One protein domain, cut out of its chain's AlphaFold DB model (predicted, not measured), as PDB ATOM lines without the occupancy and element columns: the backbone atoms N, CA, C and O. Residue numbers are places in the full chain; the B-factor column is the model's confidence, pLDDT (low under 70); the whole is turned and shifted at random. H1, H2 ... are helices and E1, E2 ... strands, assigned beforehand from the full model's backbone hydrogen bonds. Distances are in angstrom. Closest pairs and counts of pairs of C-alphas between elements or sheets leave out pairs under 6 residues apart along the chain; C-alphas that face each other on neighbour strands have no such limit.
ATOM      1  N   GLU A 175      44.237  26.792  11.379       76.62
ATOM      2  CA  GLU A 175      43.735  25.841  12.370       76.62
ATOM      3  C   GLU A 175      42.201  25.927  12.403       76.62
ATOM      4  O   GLU A 175      41.619  26.916  11.951       76.62
ATOM      5  N   ALA A 176      41.532  24.886  12.904       79.75
ATOM      6  CA  ALA A 176      40.092  24.955  13.122       79.75
ATOM      7  C   ALA A 176      39.813  25.942  14.260       79.75
ATOM      8  O   ALA A 176      40.343  25.792  15.366       79.75
ATOM      9  N   MET A 177      38.999  26.957  13.990       83.12
ATOM     10  CA  MET A 177      38.581  27.963  14.961       83.12
ATOM     11  C   MET A 177      37.081  27.812  15.208       83.12
ATOM     12  O   MET A 177      36.319  27.683  14.252       83.12
ATOM     13  N   ILE A 178      36.646  27.871  16.464       85.50
ATOM     14  CA  ILE A 178      35.219  27.969  16.807       85.50
ATOM     15  C   ILE A 178      34.855  29.438  17.038       85.50
ATOM     16  O   ILE A 178      35.683  30.226  17.519       85.50
ATOM     17  N   ARG A 179      33.628  29.824  16.679       86.50
ATOM     18  CA  ARG A 179      33.117  31.181  16.895       86.50
ATOM     19  C   ARG A 179      32.409  31.280  18.244       86.50
ATOM     20  O   ARG A 179      31.350  30.703  18.445       86.50
ATOM     21  N   LEU A 180      32.988  32.058  19.153       87.31
ATOM     22  CA  LEU A 180      32.386  32.373  20.448       87.31
ATOM     23  C   LEU A 180      31.154  33.280  20.278       87.31
ATOM     24  O   LEU A 180      31.072  34.063  19.327       87.31
ATOM     25  N   SER A 181      30.245  33.255  21.252       86.56
ATOM     26  CA  SER A 181      29.025  34.081  21.319       86.56
ATOM     27  C   SER A 181      29.288  35.589  21.182       86.56
ATOM     28  O   SER A 181      28.501  36.331  20.600       86.56
ATOM     29  N   ASN A 182      30.449  36.035  21.665       85.44
ATOM     30  CA  ASN A 182      30.961  37.405  21.561       85.44
ATOM     31  C   ASN A 182      31.523  37.769  20.167       85.44
ATOM     32  O   ASN A 182      32.015  38.880  19.970       85.44
ATOM     33  N   GLY A 183      31.477  36.845  19.205       83.19
ATOM     34  CA  GLY A 183      31.916  37.027  17.825       83.19
ATOM     35  C   GLY A 183      33.405  36.785  17.564       83.19
ATOM     36  O   GLY A 183      33.789  36.772  16.393       83.19
ATOM     37  N   PHE A 184      34.241  36.574  18.589       86.38
ATOM     38  CA  PHE A 184      35.658  36.243  18.400       86.38
ATOM     39  C   PHE A 184      35.857  34.777  17.984       86.38
ATOM     40  O   PHE A 184      35.169  33.875  18.454       86.38
ATOM     41  N   LEU A 185      36.863  34.542  17.138       86.75
ATOM     42  CA  LEU A 185      37.358  33.208  16.795       86.75
ATOM     43  C   LEU A 185      38.459  32.785  17.777       86.75
ATOM     44  O   LEU A 185      39.395  33.553  18.016       86.75
ATOM     45  N   GLU A 186      38.398  31.557  18.294       86.88
ATOM     46  CA  GLU A 186      39.475  30.952  19.093       86.88
ATOM     47  C   GLU A 186      39.841  29.544  18.586       86.88
ATOM     48  O   GLU A 186      38.955  28.820  18.127       86.88
ATOM     49  N   PRO A 187      41.123  29.123  18.674       85.81
ATOM     50  CA  PRO A 187      41.558  27.814  18.186       85.81
ATOM     51  C   PRO A 187      40.904  26.653  18.938       85.81
ATOM     52  O   PRO A 187      41.059  26.529  20.156       85.81
ATOM     53  N   TRP A 188      40.255  25.753  18.200       85.19
ATOM     54  CA  TRP A 188      39.574  24.568  18.730       85.19
ATOM     55  C   TRP A 188      40.505  23.640  19.522       85.19
ATOM     56  O   TRP A 188      40.114  23.069  20.533       85.19
ATOM     57  N   VAL A 189      41.785  23.579  19.141       81.56
ATOM     58  CA  VAL A 189      42.840  22.813  19.833       81.56
ATOM     59  C   VAL A 189      43.051  23.215  21.308       81.56
ATOM     60  O   VAL A 189      43.731  22.507  22.046       81.56
ATOM     61  N   ARG A 190      42.488  24.352  21.749       87.12
ATOM     62  CA  ARG A 190      42.501  24.816  23.149       87.12
ATOM     63  C   ARG A 190      41.305  24.330  23.975       87.12
ATOM     64  O   ARG A 190      41.293  24.587  25.176       87.12
ATOM     65  N   ALA A 191      40.304  23.707  23.358       86.88
ATOM     66  CA  ALA A 191      39.129  23.222  24.067       86.88
ATOM     67  C   ALA A 191      39.474  22.012  24.947       86.88
ATOM     68  O   ALA A 191      40.351  21.199  24.626       86.88
ATOM     69  N   THR A 192      38.751  21.882  26.052       89.50
ATOM     70  CA  THR A 192      38.717  20.655  26.846       89.50
ATOM     71  C   THR A 192      37.335  20.024  26.752       89.50
ATOM     72  O   THR A 192      36.378  20.649  26.297       89.50
ATOM     73  N   TYR A 193      37.250  18.744  27.081       87.38
ATOM     74  CA  TYR A 193      36.052  17.933  26.948       87.38
ATOM     75  C   TYR A 193      35.832  17.152  28.234       87.38
ATOM     76  O   TYR A 193      36.701  16.377  28.638       87.38
ATOM     77  N   GLU A 194      34.683  17.359  28.867       88.81
ATOM     78  CA  GLU A 194      34.293  16.677  30.092       88.81
ATOM     79  C   GLU A 194      33.250  15.595  29.794       88.81
ATOM     80  O   GLU A 194      32.197  15.862  29.212       88.81
ATOM     81  N   VAL A 195      33.532  14.362  30.217       87.62
ATOM     82  CA  VAL A 195      32.564  13.257  30.226       87.62
ATOM     83  C   VAL A 195      32.805  12.375  31.450       87.62
ATOM     84  O   VAL A 195      33.950  12.138  31.832       87.62
ATOM     85  N   ASP A 196      31.729  11.925  32.098       84.38
ATOM     86  CA  ASP A 196      31.755  11.061  33.290       84.38
ATOM     87  C   ASP A 196      32.693  11.556  34.419       84.38
ATOM     88  O   ASP A 196      33.350  10.770  35.106       84.38
ATOM     89  N   GLY A 197      32.776  12.882  34.600       82.62
ATOM     90  CA  GLY A 197      33.636  13.536  35.596       82.62
ATOM     91  C   GLY A 197      35.135  13.503  35.270       82.62
ATOM     92  O   GLY A 197      35.964  13.617  36.175       82.62
ATOM     93  N   ARG A 198      35.505  13.307  33.998       85.81
ATOM     94  CA  ARG A 198      36.891  13.330  33.507       85.81
ATOM     95  C   ARG A 198      37.062  14.385  32.423       85.81
ATOM     96  O   ARG A 198      36.352  14.361  31.422       85.81
ATOM     97  N   GLU A 199      38.058  15.249  32.603       87.88
ATOM     98  CA  GLU A 199      38.497  16.208  31.591       87.88
ATOM     99  C   GLU A 199      39.555  15.583  30.666       87.88
ATOM    100  O   GLU A 199      40.530  14.975  31.116       87.88
ATOM    101  N   TYR A 200      39.382  15.786  29.362       85.38
ATOM    102  CA  TYR A 200      40.321  15.437  28.300       85.38
ATOM    103  C   TYR A 200      40.623  16.685  27.462       85.38
ATOM    104  O   TYR A 200      39.761  17.552  27.318       85.38
ATOM    105  N   ARG A 201      41.817  16.805  26.870       85.50
ATOM    106  CA  ARG A 201      42.156  17.965  26.027       85.50
ATOM    107  C   ARG A 201      42.064  17.625  24.548       85.50
ATOM    108  O   ARG A 201      42.608  16.618  24.105       85.50
ATOM    109  N   VAL A 202      41.468  18.526  23.770       79.44
ATOM    110  CA  VAL A 202      41.400  18.416  22.303       79.44
ATOM    111  C   VAL A 202      42.796  18.494  21.657       79.44
ATOM    112  O   VAL A 202      43.002  18.001  20.549       79.44
ATOM    113  N   SER A 203      43.788  19.044  22.367       76.94
ATOM    114  CA  SER A 203      45.203  19.034  21.973       76.94
ATOM    115  C   SER A 203      45.846  17.648  21.903       76.94
ATOM    116  O   SER A 203      46.906  17.505  21.287       76.94
ATOM    117  N   ASP A 204      45.276  16.649  22.574       77.06
ATOM    118  CA  ASP A 204      45.987  15.409  22.862       77.06
ATOM    119  C   ASP A 204      45.791  14.404  21.726       77.06
ATOM    120  O   ASP A 204      44.670  14.084  21.332       77.06
ATOM    121  N   ARG A 205      46.895  13.859  21.197       67.94
ATOM    122  CA  ARG A 205      46.894  13.040  19.968       67.94
ATOM    123  C   ARG A 205      45.962  11.820  20.024       67.94
ATOM    124  O   ARG A 205      45.518  11.345  18.982       67.94
ATOM    125  N   SER A 206      45.682  11.307  21.220       69.50
ATOM    126  CA  SER A 206      44.774  10.180  21.432       69.50
ATOM    127  C   SER A 206      43.297  10.571  21.521       69.50
ATOM    128  O   SER A 206      42.472   9.676  21.374       69.50
ATOM    129  N   PHE A 207      42.943  11.849  21.723       73.25
ATOM    130  CA  PHE A 207      41.588  12.313  22.061       73.25
ATOM    131  C   PHE A 207      40.496  11.664  21.194       73.25
ATOM    132  O   PHE A 207      39.722  10.837  21.677       73.25
ATOM    133  N   TYR A 208      40.533  11.908  19.882       65.94
ATOM    134  CA  TYR A 208      39.578  11.363  18.906       65.94
ATOM    135  C   TYR A 208      39.668   9.841  18.676       65.94
ATOM    136  O   TYR A 208      38.854   9.273  17.954       65.94
ATOM    137  N   THR A 209      40.656   9.161  19.264       63.31
ATOM    138  CA  THR A 209      40.812   7.694  19.195       63.31
ATOM    139  C   THR A 209      40.461   6.980  20.501       63.31
ATOM    140  O   THR A 209      40.232   5.775  20.477       63.31
ATOM    141  N   SER A 210      40.423   7.694  21.633       60.81
ATOM    142  CA  SER A 210      40.258   7.112  22.973       60.81
ATOM    143  C   SER A 210      39.117   7.715  23.796       60.81
ATOM    144  O   SER A 210      38.866   7.226  24.895       60.81
ATOM    145  N   VAL A 211      38.438   8.759  23.306       61.16
ATOM    146  CA  VAL A 211      37.336   9.432  24.019       61.16
ATOM    147  C   VAL A 211      36.048   9.451  23.171       61.16
ATOM    148  O   VAL A 211      35.658  10.498  22.663       61.16
ATOM    149  N   PRO A 212      35.374   8.302  22.966       59.56
ATOM    150  CA  PRO A 212      34.142   8.238  22.186       59.56
ATOM    151  C   PRO A 212      32.902   8.425  23.083       59.56
ATOM    152  O   PRO A 212      32.521   7.513  23.813       59.56
ATOM    153  N   SER A 213      32.257   9.595  23.022       67.31
ATOM    154  CA  SER A 213      30.919   9.838  23.591       67.31
ATOM    155  C   SER A 213      30.327  11.143  23.047       67.31
ATOM    156  O   SER A 213      31.064  12.112  22.899       67.31
ATOM    157  N   LEU A 214      29.008  11.199  22.820       69.12
ATOM    158  CA  LEU A 214      28.267  12.443  22.524       69.12
ATOM    159  C   LEU A 214      27.521  13.024  23.744       69.12
ATOM    160  O   LEU A 214      26.801  14.020  23.619       69.12
ATOM    161  N   ASN A 215      27.680  12.407  24.919       79.81
ATOM    162  CA  ASN A 215      26.984  12.807  26.145       79.81
ATOM    163  C   ASN A 215      27.742  13.858  26.971       79.81
ATOM    164  O   ASN A 215      27.138  14.472  27.847       79.81
ATOM    165  N   GLY A 216      29.034  14.062  26.705       84.12
ATOM    166  CA  GLY A 216      29.852  15.062  27.387       84.12
ATOM    167  C   GLY A 216      29.734  16.473  26.806       84.12
ATOM    168  O   GLY A 216      29.030  16.732  25.820       84.12
ATOM    169  N   THR A 217      30.465  17.395  27.424       87.94
ATOM    170  CA  THR A 217      30.481  18.825  27.097       87.94
ATOM    171  C   THR A 217      31.882  19.293  26.737       87.94
ATOM    172  O   THR A 217      32.852  19.002  27.428       87.94
ATOM    173  N   PHE A 218      31.993  20.052  25.650       88.75
ATOM    174  CA  PHE A 218      33.201  20.800  25.325       88.75
ATOM    175  C   PHE A 218      33.183  22.148  26.037       88.75
ATOM    176  O   PHE A 218      32.146  22.810  26.075       88.75
ATOM    177  N   HIS A 219      34.334  22.568  26.550       91.00
ATOM    178  CA  HIS A 219      34.538  23.826  27.258       91.00
ATOM    179  C   HIS A 219      35.658  24.620  26.580       91.00
ATOM    180  O   HIS A 219      36.749  24.099  26.335       91.00
ATOM    181  N   LEU A 220      35.409  25.900  26.292       90.19
ATOM    182  CA  LEU A 220      36.428  26.826  25.800       90.19
ATOM    183  C   LEU A 220      36.249  28.198  26.458       90.19
ATOM    184  O   LEU A 220      35.295  28.929  26.188       90.19
ATOM    185  N   ARG A 221      37.212  28.567  27.309       87.56
ATOM    186  CA  ARG A 221      37.171  29.770  28.160       87.56
ATOM    187  C   ARG A 221      35.958  29.789  29.097       87.56
ATOM    188  O   ARG A 221      36.018  29.193  30.163       87.56
ATOM    189  N   ASN A 222      34.892  30.479  28.693       87.50
ATOM    190  CA  ASN A 222      33.685  30.726  29.484       87.50
ATOM    191  C   ASN A 222      32.427  30.171  28.793       87.50
ATOM    192  O   ASN A 222      31.324  30.367  29.295       87.50
ATOM    193  N   GLU A 223      32.580  29.536  27.630       89.75
ATOM    194  CA  GLU A 223      31.486  28.982  26.834       89.75
ATOM    195  C   GLU A 223      31.611  27.456  26.790       89.75
ATOM    196  O   GLU A 223      32.720  26.905  26.828       89.75
ATOM    197  N   SER A 224      30.468  26.773  26.764       91.12
ATOM    198  CA  SER A 224      30.399  25.318  26.713       91.12
ATOM    199  C   SER A 224      29.275  24.836  25.804       91.12
ATOM    200  O   SER A 224      28.186  25.411  25.765       91.12
ATOM    201  N   TRP A 225      29.544  23.752  25.077       88.75
ATOM    202  CA  TRP A 225      28.628  23.159  24.104       88.75
ATOM    203  C   TRP A 225      28.528  21.651  24.360       88.75
ATOM    204  O   TRP A 225      29.558  20.995  24.536       88.75
ATOM    205  N   PRO A 226      27.325  21.052  24.362       87.19
ATOM    206  CA  PRO A 226      27.201  19.599  24.394       87.19
ATOM    207  C   PRO A 226      27.731  19.021  23.076       87.19
ATOM    208  O   PRO A 226      27.472  19.582  22.011       87.19
ATOM    209  N   ALA A 227      28.433  17.887  23.128       82.69
ATOM    210  CA  ALA A 227      29.087  17.284  21.959       82.69
ATOM    211  C   ALA A 227      28.178  17.180  20.718       82.69
ATOM    212  O   ALA A 227      28.567  17.603  19.633       82.69
ATOM    213  N   ARG A 228      26.930  16.733  20.916       78.44
ATOM    214  CA  ARG A 228      25.858  16.638  19.902       78.44
ATOM    215  C   ARG A 228      25.461  17.944  19.177       78.44
ATOM    216  O   ARG A 228      24.606  17.896  18.304       78.44
ATOM    217  N   HIS A 229      25.979  19.106  19.583       81.94
ATOM    218  CA  HIS A 229      25.779  20.388  18.887       81.94
ATOM    219  C   HIS A 229      26.890  20.669  17.866       81.94
ATOM    220  O   HIS A 229      26.655  21.285  16.830       81.94
ATOM    221  N   LEU A 230      28.106  20.207  18.172       78.56
ATOM    222  CA  LEU A 230      29.300  20.419  17.360       78.56
ATOM    223  C   LEU A 230      29.593  19.233  16.430       78.56
ATOM    224  O   LEU A 230      30.274  19.421  15.428       78.56
ATOM    225  N   PHE A 231      29.073  18.038  16.736       76.75
ATOM    226  CA  PHE A 231      29.300  16.794  15.992       76.75
ATOM    227  C   PHE A 231      28.000  15.994  15.841       76.75
ATOM    228  O   PHE A 231      27.227  15.876  16.797       76.75
ATOM    229  N   SER A 232      27.771  15.424  14.656       69.00
ATOM    230  CA  SER A 232      26.661  14.507  14.387       69.00
ATOM    231  C   SER A 232      26.998  13.065  14.790       69.00
ATOM    232  O   SER A 232      28.133  12.735  15.139       69.00
ATOM    233  N   LEU A 233      26.007  12.175  14.704       61.78
ATOM    234  CA  LEU A 233      26.258  10.739  14.559       61.78
ATOM    235  C   LEU A 233      26.598  10.435  13.094       61.78
ATOM    236  O   LEU A 233      26.047  11.070  12.190       61.78
ATOM    237  N   ASP A 234      27.502   9.484  12.864       55.53
ATOM    238  CA  ASP A 234      27.731   8.887  11.545       55.53
ATOM    239  C   ASP A 234      27.116   7.483  11.513       55.53
ATOM    240  O   ASP A 234      27.761   6.482  11.829       55.53
ATOM    241  N   ASP A 235      25.841   7.418  11.132       51.59
ATOM    242  CA  ASP A 235      25.095   6.163  10.995       51.59
ATOM    243  C   ASP A 235      25.552   5.317   9.782       51.59
ATOM    244  O   ASP A 235      25.016   4.232   9.547       51.59
ATOM    245  N   THR A 236      26.525   5.781   8.979       48.06
ATOM    246  CA  THR A 236      26.910   5.117   7.720       48.06
ATOM    247  C   THR A 236      27.949   4.004   7.875       48.06
ATOM    248  O   THR A 236      28.133   3.216   6.943       48.06
ATOM    249  N   ILE A 237      28.595   3.882   9.043       47.97
ATOM    250  CA  ILE A 237      29.651   2.889   9.304       47.97
ATOM    251  C   ILE A 237      29.176   1.838  10.333       47.97
ATOM    252  O   ILE A 237      29.437   1.969  11.533       47.97
ATOM    253  N   PRO A 238      28.505   0.748   9.906       39.78
ATOM    254  CA  PRO A 238      28.047  -0.293  10.825       39.78
ATOM    255  C   PRO A 238      29.232  -0.997  11.505       39.78
ATOM    256  O   PRO A 238      29.930  -1.809  10.897       39.78
ATOM    257  N   GLY A 239      29.436  -0.698  12.791       47.47
ATOM    258  CA  GLY A 239      30.470  -1.304  13.638       47.47
ATOM    259  C   GLY A 239      31.648  -0.397  14.016       47.47
ATOM    260  O   GLY A 239      32.580  -0.884  14.656       47.47
ATOM    261  N   SER A 240      31.644   0.898  13.678       46.28
ATOM    262  CA  SER A 240      32.665   1.831  14.177       46.28
ATOM    263  C   SER A 240      32.469   2.170  15.658       46.28
ATOM    264  O   SER A 240      31.439   2.708  16.054       46.28
ATOM    265  N   THR A 241      33.493   1.939  16.483       46.28
ATOM    266  CA  THR A 241      33.493   2.270  17.924       46.28
ATOM    267  C   THR A 241      33.800   3.744  18.239       46.28
ATOM    268  O   THR A 241      33.876   4.125  19.408       46.28
ATOM    269  N   TYR A 242      34.002   4.571  17.211       49.97
ATOM    270  CA  TYR A 242      34.358   5.987  17.309       49.97
ATOM    271  C   TYR A 242      33.076   6.830  17.226       49.97
ATOM    272  O   TYR A 242      32.345   6.721  16.249       49.97
ATOM    273  N   GLN A 243      32.772   7.617  18.264       56.09
ATOM    274  CA  GLN A 243      31.428   8.194  18.467       56.09
ATOM    275  C   GLN A 243      31.290   9.689  18.119       56.09
ATOM    276  O   GLN A 243      30.217  10.247  18.314       56.09
ATOM    277  N   PHE A 244      32.333  10.339  17.599       58.22
ATOM    278  CA  PHE A 244      32.191  11.646  16.951       58.22
ATOM    279  C   PHE A 244      32.060  11.425  15.445       58.22
ATOM    280  O   PHE A 244      33.040  11.046  14.808       58.22
ATOM    281  N   GLY A 245      30.853  11.622  14.912       58.44
ATOM    282  CA  GLY A 245      30.613  11.770  13.480       58.44
ATOM    283  C   GLY A 245      30.749  13.231  13.042       58.44
ATOM    284  O   GLY A 245      31.217  14.080  13.804       58.44
ATOM    285  N   GLN A 246      30.324  13.514  11.808       63.16
ATOM    286  CA  GLN A 246      30.638  14.750  11.084       63.16
ATOM    287  C   GLN A 246      30.442  16.024  11.919       63.16
ATOM    288  O   GLN A 246      29.361  16.299  12.444       63.16
ATOM    289  N   ALA A 247      31.496  16.832  12.014       69.06
ATOM    290  CA  ALA A 247      31.429  18.120  12.687       69.06
ATOM    291  C   ALA A 247      30.527  19.114  11.936       69.06
ATOM    292  O   ALA A 247      30.511  19.154  10.702       69.06
ATOM    293  N   ASN A 248      29.821  19.957  12.684       72.00
ATOM    294  CA  ASN A 248      28.928  20.969  12.135       72.00
ATOM    295  C   ASN A 248      29.726  22.078  11.420       72.00
ATOM    296  O   ASN A 248      30.440  22.856  12.057       72.00
ATOM    297  N   LYS A 249      29.588  22.165  10.090       67.31
ATOM    298  CA  LYS A 249      30.329  23.121   9.248       67.31
ATOM    299  C   LYS A 249      29.961  24.591   9.499       67.31
ATOM    300  O   LYS A 249      30.747  25.457   9.136       67.31
ATOM    301  N   ASP A 250      28.828  24.872  10.146       73.38
ATOM    302  CA  ASP A 250      28.417  26.244  10.484       73.38
ATOM    303  C   ASP A 250      29.104  26.788  11.760       73.38
ATOM    304  O   ASP A 250      29.196  28.002  11.948       73.38
ATOM    305  N   GLU A 251      29.616  25.907  12.631       78.25
ATOM    306  CA  GLU A 251      30.233  26.262  13.926       78.25
ATOM    307  C   GLU A 251      31.761  26.451  13.838       78.25
ATOM    308  O   GLU A 251      32.353  27.246  14.579       78.25
ATOM    309  N   PHE A 252      32.411  25.723  12.925       78.81
ATOM    310  CA  PHE A 252      33.865  25.692  12.768       78.81
ATOM    311  C   PHE A 252      34.321  26.404  11.493       78.81
ATOM    312  O   PHE A 252      33.929  26.045  10.387       78.81
ATOM    313  N   VAL A 253      35.240  27.359  11.639       79.69
ATOM    314  CA  VAL A 253      35.835  28.115  10.531       79.69
ATOM    315  C   VAL A 253      37.332  27.826  10.452       79.69
ATOM    316  O   VAL A 253      38.062  27.982  11.434       79.69
ATOM    317  N   CYS A 254      37.815  27.451   9.269       76.31
ATOM    318  CA  CYS A 254      39.242  27.308   9.004       76.31
ATOM    319  C   CYS A 254      39.880  28.685   8.800       76.31
ATOM    320  O   CYS A 254      39.667  29.345   7.786       76.31
ATOM    321  N   ALA A 255      40.657  29.144   9.782       79.12
ATOM    322  CA  ALA A 255      41.282  30.463   9.742       79.12
ATOM    323  C   ALA A 255      42.674  30.463  10.387       79.12
ATOM    324  O   ALA A 255      43.099  29.508  11.038       79.12
ATOM    325  N   THR A 256      43.413  31.550  10.187       81.06
ATOM    326  CA  THR A 256      44.713  31.757  10.827       81.06
ATOM    327  C   THR A 256      44.524  32.380  12.212       81.06
ATOM    328  O   THR A 256      43.655  33.229  12.429       81.06
ATOM    329  N   ASN A 257      45.342  31.972  13.183       80.81
ATOM    330  CA  ASN A 257      45.295  32.538  14.531       80.81
ATOM    331  C   ASN A 257      45.870  33.967  14.533       80.81
ATOM    332  O   ASN A 257      47.074  34.170  14.675       80.81
ATOM    333  N   ALA A 258      44.995  34.966  14.409       72.50
ATOM    334  CA  ALA A 258      45.365  36.379  14.292       72.50
ATOM    335  C   ALA A 258      46.108  36.975  15.510       72.50
ATOM    336  O   ALA A 258      46.645  38.076  15.404       72.50
ATOM    337  N   ARG A 259      46.148  36.286  16.664       74.81
ATOM    338  CA  ARG A 259      46.918  36.722  17.849       74.81
ATOM    339  C   ARG A 259      48.318  36.109  17.928       74.81
ATOM    340  O   ARG A 259      49.175  36.663  18.606       74.81
ATOM    341  N   ASP A 260      48.515  34.953  17.302       77.50
ATOM    342  CA  ASP A 260      49.729  34.139  17.397       77.50
ATOM    343  C   ASP A 260      49.831  33.273  16.131       77.50
ATOM    344  O   ASP A 260      49.414  32.111  16.085       77.50
ATOM    345  N   SER A 261      50.293  33.909  15.052       81.38
ATOM    346  CA  SER A 261      50.420  33.297  13.734       81.38
ATOM    347  C   SER A 261      51.655  32.401  13.682       81.38
ATOM    348  O   SER A 261      52.777  32.841  13.419       81.38
TER     349      SER A 261
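AT A GLANCE: This is residues 175 to 261 of the 371 residues of an uncharacterized protein of Botryosphaeria parva (strain UCR-NP2) (UniProt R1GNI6). A twisted antiparallel sheet of four strands, order E4 - E3 - E5 - E6, forms one part, and a smaller antiparallel sheet, E2 - E1 - E7, forms another. A long loop, residues 231 to 251, reaches away from both sheets around Pro 238 before returning to E7, while of the two tiny helices H1 lies between E4 and E5 along the chain and H2 follows directly on E6. The 87 printed residues hold two named helices and seven named strands, in the order E1 E2 E3 E4 H1 E5 E6 H2 E7; the class is mixed, with under half of the residues in named elements. The whole is compact, with a radius of gyration of the C-alphas of 13.3 A and spans of 41 by 28 by 23 A.

IN THESE COORDINATES: E3 is residues 192 to 195, E4 198 to 201, E5 217 to 220 and E6 223 to 226, 10.6 A long. H1 is residues 207 to 210 and H2 227 to 230. E1, residues 175 to 179, is 12.7 A long and begins at C-alpha 175 (43.735, 25.841, 12.370). E2 is residues 185 to 187. E7, residues 252 to 256, ends at C-alpha 256 (44.713, 31.757, 10.827).

HOW THE PARTS SIT: Inner strands E3 and E5 are antiparallel neighbours, with N 219 and O 192 2.8 A apart. Hairpin E3 and E4 has N 193 and O 200 at 2.8 A; hairpin E5 and E6 has N 218 and O 225 at 2.8 A. E4, H1 and E5 form a split strand-helix-strand unit, two strands running the same way with a helix between along the chain and E3 between in the sheet; its crossover is right-handed. H2 only grazes this sheet; the closest C-alphas of E5 and H2, Thr 217 and Ala 227, are 5.5 A apart. H1 and H2 are too short for an O i to N i+4 pair. In hairpin E1 and E2, N 178 and O 186 are 3.0 A apart; across antiparallel E1 and E7, N 253 and O 177 are 2.8 A apart. E2 and E5 are only just apart, at 8.4 A.

THE WHOLE: The C-alphas of Pro 238 and Arg 259, the two farthest apart, are 42.1 A apart. The printed part has no cut, and the long link is H2 to E7. Mean pLDDT of the printed part is 75.8; it is under 70 at 26 residues, among them 208 to 214 and 232 to 247.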